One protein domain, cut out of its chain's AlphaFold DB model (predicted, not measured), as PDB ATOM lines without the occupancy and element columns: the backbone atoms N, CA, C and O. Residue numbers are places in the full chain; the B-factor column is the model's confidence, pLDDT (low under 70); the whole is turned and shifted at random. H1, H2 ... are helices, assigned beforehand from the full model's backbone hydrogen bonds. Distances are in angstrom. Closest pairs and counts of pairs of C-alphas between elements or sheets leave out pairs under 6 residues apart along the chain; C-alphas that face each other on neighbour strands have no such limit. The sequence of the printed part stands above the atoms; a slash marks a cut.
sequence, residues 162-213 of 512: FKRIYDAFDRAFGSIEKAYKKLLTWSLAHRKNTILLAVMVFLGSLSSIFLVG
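Overview. This is residues 162 to 213 of the 512 residues of an uncharacterized protein of Geosporobacter ferrireducens (UniProt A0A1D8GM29). Two long helices, H1 and then H2, meet near their ends in an open corner, like a flat V with one longer arm, H1, and a short tail, residues 211 to 213, after H2. The two arms run away from the corner and leave the space between them empty. The printed part has 52 residues with two named helices and no named strand, and its class is all helix. It is extended, with a radius of gyration of the C-alphas of 17.8 A, and flat, spanning 50 by 36 by 6 A.

Arrangement. H1, residues 162 to 189, and H2, residues 191 to 210, are joined by a tight link of one residue, His 190. They are close but not clearly touching, with 2 pairs of C-alphas within 8 A; the closest C-alphas, those of Ser 187 and Thr 194, are 5.7 A apart. Their lines stand about perpendicular, at 76 degrees. In H1 every O i to N i+4 pair is within hydrogen-bond range; in H2, 13 of 16 are.

Along the chain. H1 begins at C-alpha 162 at (11.873, 60.211, -35.645) and measures 40.5 A from first to last C-alpha. H2 measures 30.2 A and ends at C-alpha 210 at (-16.080, 24.419, -16.664).

Size, cuts and confidence. The two C-alphas farthest apart, those of Lys 163 and Phe 210, are 50.3 A apart. The printed part has no cut. Its mean pLDDT is 87.4, and residues 162 to 164 and residue 166 are under 70.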
ATOM      1  N   PHE A 162      12.245  60.627 -37.007       60.16
ATOM      2  CA  PHE A 162      11.873  60.211 -35.645       60.16
ATOM      3  C   PHE A 162      10.856  61.163 -35.007       60.16
ATOM      4  O   PHE A 162       9.970  60.727 -34.280       60.16
ATOM      5  N   LYS A 163      10.910  62.455 -35.354       67.12
ATOM      6  CA  LYS A 163       9.962  63.461 -34.859       67.12
ATOM      7  C   LYS A 163       8.501  63.127 -35.202       67.12
ATOM      8  O   LYS A 163       7.638  63.259 -34.348       67.12
ATOM      9  N   ARG A 164       8.226  62.614 -36.411       69.69
ATOM     10  CA  ARG A 164       6.862  62.204 -36.805       69.69
ATOM     11  C   ARG A 164       6.322  61.054 -35.956       69.69
ATOM     12  O   ARG A 164       5.130  61.037 -35.672       69.69
ATOM     13  N   ILE A 165       7.185  60.112 -35.575       72.81
ATOM     14  CA  ILE A 165       6.817  58.960 -34.744       72.81
ATOM     15  C   ILE A 165       6.501  59.432 -33.320       72.81
ATOM     16  O   ILE A 165       5.461  59.066 -32.780       72.81
ATOM     17  N   TYR A 166       7.331  60.310 -32.748       69.31
ATOM     18  CA  TYR A 166       7.081  60.890 -31.424       69.31
ATOM     19  C   TYR A 166       5.820  61.767 -31.388       69.31
ATOM     20  O   TYR A 166       4.983  61.583 -30.510       69.31
ATOM     21  N   ASP A 167       5.616  62.635 -32.384       74.62
ATOM     22  CA  ASP A 167       4.421  63.490 -32.481       74.62
ATOM     23  C   ASP A 167       3.132  62.670 -32.733       74.62
ATOM     24  O   ASP A 167       2.022  63.094 -32.396       74.62
ATOM     25  N   ALA A 168       3.234  61.503 -33.380       77.81
ATOM     26  CA  ALA A 168       2.120  60.562 -33.516       77.81
ATOM     27  C   ALA A 168       1.826  59.847 -32.191       77.81
ATOM     28  O   ALA A 168       0.660  59.733 -31.812       77.81
ATOM     29  N   PHE A 169       2.869  59.435 -31.464       78.00
ATOM     30  CA  PHE A 169       2.737  58.827 -30.146       78.00
ATOM     31  C   PHE A 169       2.129  59.794 -29.122       78.00
ATOM     32  O   PHE A 169       1.204  59.401 -28.426       78.00
ATOM     33  N   ASP A 170       2.543  61.065 -29.087       77.44
ATOM     34  CA  ASP A 170       1.961  62.069 -28.176       77.44
ATOM     35  C   ASP A 170       0.470  62.290 -28.431       77.44
ATOM     36  O   ASP A 170      -0.328  62.400 -27.498       77.44
ATOM     37  N   ARG A 171       0.059  62.306 -29.703       81.75
ATOM     38  CA  ARG A 171      -1.360  62.414 -30.068       81.75
ATOM     39  C   ARG A 171      -2.150  61.168 -29.676       81.75
ATOM     40  O   ARG A 171      -3.276  61.298 -29.191       81.75
ATOM     41  N   ALA A 172      -1.579  59.981 -29.875       83.19
ATOM     42  CA  ALA A 172      -2.192  58.725 -29.456       83.19
ATOM     43  C   ALA A 172      -2.319  58.655 -27.925       83.19
ATOM     44  O   ALA A 172      -3.412  58.419 -27.414       83.19
ATOM     45  N   PHE A 173      -1.244  58.961 -27.196       81.81
ATOM     46  CA  PHE A 173      -1.210  58.978 -25.736       81.81
ATOM     47  C   PHE A 173      -2.193  59.998 -25.155       81.81
ATOM     48  O   PHE A 173      -3.006  59.649 -24.306       81.81
ATOM     49  N   GLY A 174      -2.230  61.225 -25.687       83.44
ATOM     50  CA  GLY A 174      -3.208  62.232 -25.267       83.44
ATOM     51  C   GLY A 174      -4.663  61.841 -25.573       83.44
ATOM     52  O   GLY A 174      -5.583  62.251 -24.864       83.44
ATOM     53  N   SER A 175      -4.900  61.024 -26.606       86.25
ATOM     54  CA  SER A 175      -6.233  60.475 -26.898       86.25
ATOM     55  C   SER A 175      -6.623  59.381 -25.902       86.25
ATOM     56  O   SER A 175      -7.756  59.379 -25.418       86.25
ATOM     57  N   ILE A 176      -5.678  58.508 -25.540       90.38
ATOM     58  CA  ILE A 176      -5.844  57.499 -24.486       90.38
ATOM     59  C   ILE A 176      -6.110  58.180 -23.142       90.38
ATOM     60  O   ILE A 176      -7.041  57.791 -22.447       90.38
ATOM     61  N   GLU A 177      -5.377  59.240 -22.802       89.44
ATOM     62  CA  GLU A 177      -5.570  59.993 -21.560       89.44
ATOM     63  C   GLU A 177      -6.978  60.603 -21.480       89.44
ATOM     64  O   GLU A 177      -7.654  60.499 -20.454       89.44
ATOM     65  N   LYS A 178      -7.468  61.197 -22.577       92.00
ATOM     66  CA  LYS A 178      -8.840  61.729 -22.655       92.00
ATOM     67  C   LYS A 178      -9.889  60.626 -22.528       92.00
ATOM     68  O   LYS A 178     -10.880  60.816 -21.821       92.00
ATOM     69  N   ALA A 179      -9.685  59.490 -23.193       91.88
ATOM     70  CA  ALA A 179     -10.580  58.339 -23.106       91.88
ATOM     71  C   ALA A 179     -10.611  57.760 -21.683       91.88
ATOM     72  O   ALA A 179     -11.692  57.559 -21.130       91.88
ATOM     73  N   TYR A 180      -9.443  57.592 -21.063       93.69
ATOM     74  CA  TYR A 180      -9.290  57.147 -19.683       93.69
ATOM     75  C   TYR A 180      -9.982  58.103 -18.707       93.69
ATOM     76  O   TYR A 180     -10.802  57.662 -17.910       93.69
ATOM     77  N   LYS A 181      -9.754  59.421 -18.818       93.38
ATOM     78  CA  LYS A 181     -10.441  60.433 -17.995       93.38
ATOM     79  C   LYS A 181     -11.959  60.367 -18.153       93.38
ATOM     80  O   LYS A 181     -12.679  60.431 -17.158       93.38
ATOM     81  N   LYS A 182     -12.461  60.211 -19.382       93.56
ATOM     82  CA  LYS A 182     -13.903  60.091 -19.651       93.56
ATOM     83  C   LYS A 182     -14.493  58.837 -19.003       93.56
ATOM     84  O   LYS A 182     -15.523  58.935 -18.339       93.56
ATOM     85  N   LEU A 183     -13.831  57.690 -19.161       91.00
ATOM     86  CA  LEU A 183     -14.232  56.425 -18.545       91.00
ATOM     87  C   LEU A 183     -14.181  56.502 -17.020       91.00
ATOM     88  O   LEU A 183     -15.164  56.168 -16.377       91.00
ATOM     89  N   LEU A 184     -13.102  57.031 -16.445       92.75
ATOM     90  CA  LEU A 184     -12.944  57.197 -15.002       92.75
ATOM     91  C   LEU A 184     -14.060  58.067 -14.412       92.75
ATOM     92  O   LEU A 184     -14.699  57.684 -13.432       92.75
ATOM     93  N   THR A 185     -14.337  59.216 -15.036       93.25
ATOM     94  CA  THR A 185     -15.402  60.126 -14.586       93.25
ATOM     95  C   THR A 185     -16.770  59.441 -14.658       93.25
ATOM     96  O   THR A 185     -17.579  59.562 -13.739       93.25
ATOM     97  N   TRP A 186     -17.019  58.666 -15.719       93.69
ATOM     98  CA  TRP A 186     -18.244  57.885 -15.868       93.69
ATOM     99  C   TRP A 186     -18.358  56.768 -14.819       93.69
ATOM    100  O   TRP A 186     -19.415  56.623 -14.201       93.69
ATOM    101  N   SER A 187     -17.272  56.031 -14.570       92.56
ATOM    102  CA  SER A 187     -17.202  54.935 -13.600       92.56
ATOM    103  C   SER A 187     -17.420  55.411 -12.166       92.56
ATOM    104  O   SER A 187     -18.110  54.733 -11.403       92.56
ATOM    105  N   LEU A 188     -16.880  56.583 -11.812       92.12
ATOM    106  CA  LEU A 188     -17.088  57.221 -10.509       92.12
ATOM    107  C   LEU A 188     -18.535  57.710 -10.343       92.12
ATOM    108  O   LEU A 188     -19.128  57.517  -9.279       92.12
ATOM    109  N   ALA A 189     -19.129  58.285 -11.396       93.62
ATOM    110  CA  ALA A 189     -20.530  58.712 -11.384       93.62
ATOM    111  C   ALA A 189     -21.506  57.523 -11.267       93.62
ATOM    112  O   ALA A 189     -22.522  57.622 -10.582       93.62
ATOM    113  N   HIS A 190     -21.174  56.374 -11.866       94.12
ATOM    114  CA  HIS A 190     -22.018  55.173 -11.901       94.12
ATOM    115  C   HIS A 190     -21.443  54.015 -11.074       94.12
ATOM    116  O   HIS A 190     -21.507  52.859 -11.488       94.12
ATOM    117  N   ARG A 191     -20.918  54.301  -9.873       93.19
ATOM    118  CA  ARG A 191     -20.206  53.323  -9.020       93.19
ATOM    119  C   ARG A 191     -20.902  51.963  -8.857       93.19
ATOM    120  O   ARG A 191     -20.235  50.937  -8.886       93.19
ATOM    121  N   LYS A 192     -22.236  51.935  -8.730       93.56
ATOM    122  CA  LYS A 192     -23.005  50.683  -8.586       93.56
ATOM    123  C   LYS A 192     -22.972  49.838  -9.862       93.56
ATOM    124  O   LYS A 192     -22.772  48.634  -9.779       93.56
ATOM    125  N   ASN A 193     -23.112  50.472 -11.026       92.56
ATOM    126  CA  ASN A 193     -23.083  49.785 -12.317       92.56
ATOM    127  C   ASN A 193     -21.666  49.311 -12.644       92.56
ATOM    128  O   ASN A 193     -21.509  48.218 -13.170       92.56
ATOM    129  N   THR A 194     -20.642  50.092 -12.285       92.94
ATOM    130  CA  THR A 194     -19.236  49.692 -12.434       92.94
ATOM    131  C   THR A 194     -18.922  48.446 -11.603       92.94
ATOM    132  O   THR A 194     -18.323  47.509 -12.120       92.94
ATOM    133  N   ILE A 195     -19.372  48.398 -10.342       94.69
ATOM    134  CA  ILE A 195     -19.204  47.215  -9.482       94.69
ATOM    135  C   ILE A 195     -19.987  46.024 -10.044       94.69
ATOM    136  O   ILE A 195     -19.442  44.931 -10.137       94.69
ATOM    137  N   LEU A 196     -21.239  46.225 -10.460       95.75
ATOM    138  CA  LEU A 196     -22.064  45.162 -11.037       95.75
ATOM    139  C   LEU A 196     -21.446  44.594 -12.324       95.75
ATOM    140  O   LEU A 196     -21.395  43.380 -12.493       95.75
ATOM    141  N   LEU A 197     -20.915  45.453 -13.196       94.94
ATOM    142  CA  LEU A 197     -20.180  45.037 -14.388       94.94
ATOM    143  C   LEU A 197     -18.921  44.244 -14.022       94.94
ATOM    144  O   LEU A 197     -18.692  43.191 -14.606       94.94
ATOM    145  N   ALA A 198     -18.138  44.703 -13.041       94.62
ATOM    146  CA  ALA A 198     -16.947  43.986 -12.584       94.62
ATOM    147  C   ALA A 198     -17.293  42.590 -12.035       94.62
ATOM    148  O   ALA A 198     -16.628  41.618 -12.380       94.62
ATOM    149  N   VAL A 199     -18.370  42.474 -11.251       96.00
ATOM    150  CA  VAL A 199     -18.861  41.184 -10.738       96.00
ATOM    151  C   VAL A 199     -19.355  40.288 -11.873       96.00
ATOM    152  O   VAL A 199     -19.049  39.101 -11.877       96.00
ATOM    153  N   MET A 200     -20.069  40.828 -12.865       95.44
ATOM    154  CA  MET A 200     -20.503  40.042 -14.027       95.44
ATOM    155  C   MET A 200     -19.323  39.543 -14.861       95.44
ATOM    156  O   MET A 200     -19.319  38.383 -15.257       95.44
ATOM    157  N   VAL A 201     -18.309  40.380 -15.094       96.06
ATOM    158  CA  VAL A 201     -17.080  39.966 -15.790       96.06
ATOM    159  C   VAL A 201     -16.341  38.900 -14.983       96.06
ATOM    160  O   VAL A 201     -15.892  37.914 -15.561       96.06
ATOM    161  N   PHE A 202     -16.276  39.038 -13.656       95.44
ATOM    162  CA  PHE A 202     -15.676  38.036 -12.776       95.44
ATOM    163  C   PHE A 202     -16.417  36.692 -12.839       95.44
ATOM    164  O   PHE A 202     -15.796  35.666 -13.109       95.44
ATOM    165  N   LEU A 203     -17.743  36.685 -12.678       94.19
ATOM    166  CA  LEU A 203     -18.554  35.463 -12.769       94.19
ATOM    167  C   LEU A 203     -18.499  34.840 -14.170       94.19
ATOM    168  O   LEU A 203     -18.399  33.621 -14.297       94.19
ATOM    169  N   GLY A 204     -18.500  35.670 -15.215       93.19
ATOM    170  CA  GLY A 204     -18.291  35.229 -16.592       93.19
ATOM    171  C   GLY A 204     -16.930  34.558 -16.767       93.19
ATOM    172  O   GLY A 204     -16.858  33.457 -17.300       93.19
ATOM    173  N   SER A 205     -15.860  35.155 -16.236       93.06
ATOM    174  CA  SER A 205     -14.524  34.553 -16.281       93.06
ATOM    175  C   SER A 205     -14.456  33.227 -15.515       93.06
ATOM    176  O   SER A 205     -13.867  32.275 -16.023       93.06
ATOM    177  N   LEU A 206     -15.143  33.118 -14.369       92.75
ATOM    178  CA  LEU A 206     -15.190  31.903 -13.551       92.75
ATOM    179  C   LEU A 206     -15.895  30.742 -14.267       92.75
ATOM    180  O   LEU A 206     -15.510  29.590 -14.092       92.75
ATOM    181  N   SER A 207     -16.882  31.037 -15.120       88.62
ATOM    182  CA  SER A 207     -17.559  30.013 -15.927       88.62
ATOM    183  C   SER A 207     -16.616  29.279 -16.890       88.62
ATOM    184  O   SER A 207     -16.854  28.113 -17.201       88.62
ATOM    185  N   SER A 208     -15.494  29.904 -17.276       87.38
ATOM    186  CA  SER A 208     -14.476  29.293 -18.145       87.38
ATOM    187  C   SER A 208     -13.830  28.057 -17.514       87.38
ATOM    188  O   SER A 208     -13.392  27.173 -18.240       87.38
ATOM    189  N   ILE A 209     -13.821  27.949 -16.178       87.00
ATOM    190  CA  ILE A 209     -13.280  26.778 -15.466       87.00
ATOM    191  C   ILE A 209     -14.020  25.493 -15.862       87.00
ATOM    192  O   ILE A 209     -13.424  24.422 -15.866       87.00
ATOM    193  N   PHE A 210     -15.303  25.581 -16.227       82.69
ATOM    194  CA  PHE A 210     -16.080  24.419 -16.664       82.69
ATOM    195  C   PHE A 210     -15.866  24.052 -18.140       82.69
ATOM    196  O   PHE A 210     -16.263  22.964 -18.541       82.69
ATOM    197  N   LEU A 211     -15.273  24.942 -18.945       83.25
ATOM    198  CA  LEU A 211     -14.991  24.692 -20.366       83.25
ATOM    199  C   LEU A 211     -13.567  24.181 -20.616       83.25
ATOM    200  O   LEU A 211     -13.323  23.580 -21.658       83.25
ATOM    201  N   VAL A 212     -12.627  24.459 -19.714       81.81
ATOM    202  CA  VAL A 212     -11.207  24.146 -19.912       81.81
ATOM    203  C   VAL A 212     -10.891  22.766 -19.334       81.81
ATOM    204  O   VAL A 212     -11.126  22.515 -18.152       81.81
ATOM    205  N   GLY A 213     -10.359  21.877 -20.178       74.12
ATOM    206  CA  GLY A 213      -9.859  20.563 -19.768       74.12
ATOM    207  C   GLY A 213      -8.624  20.675 -18.872       74.12
ATOM    208  O   GLY A 213      -7.900  21.670 -18.916       74.12
TER     209      GLY A 213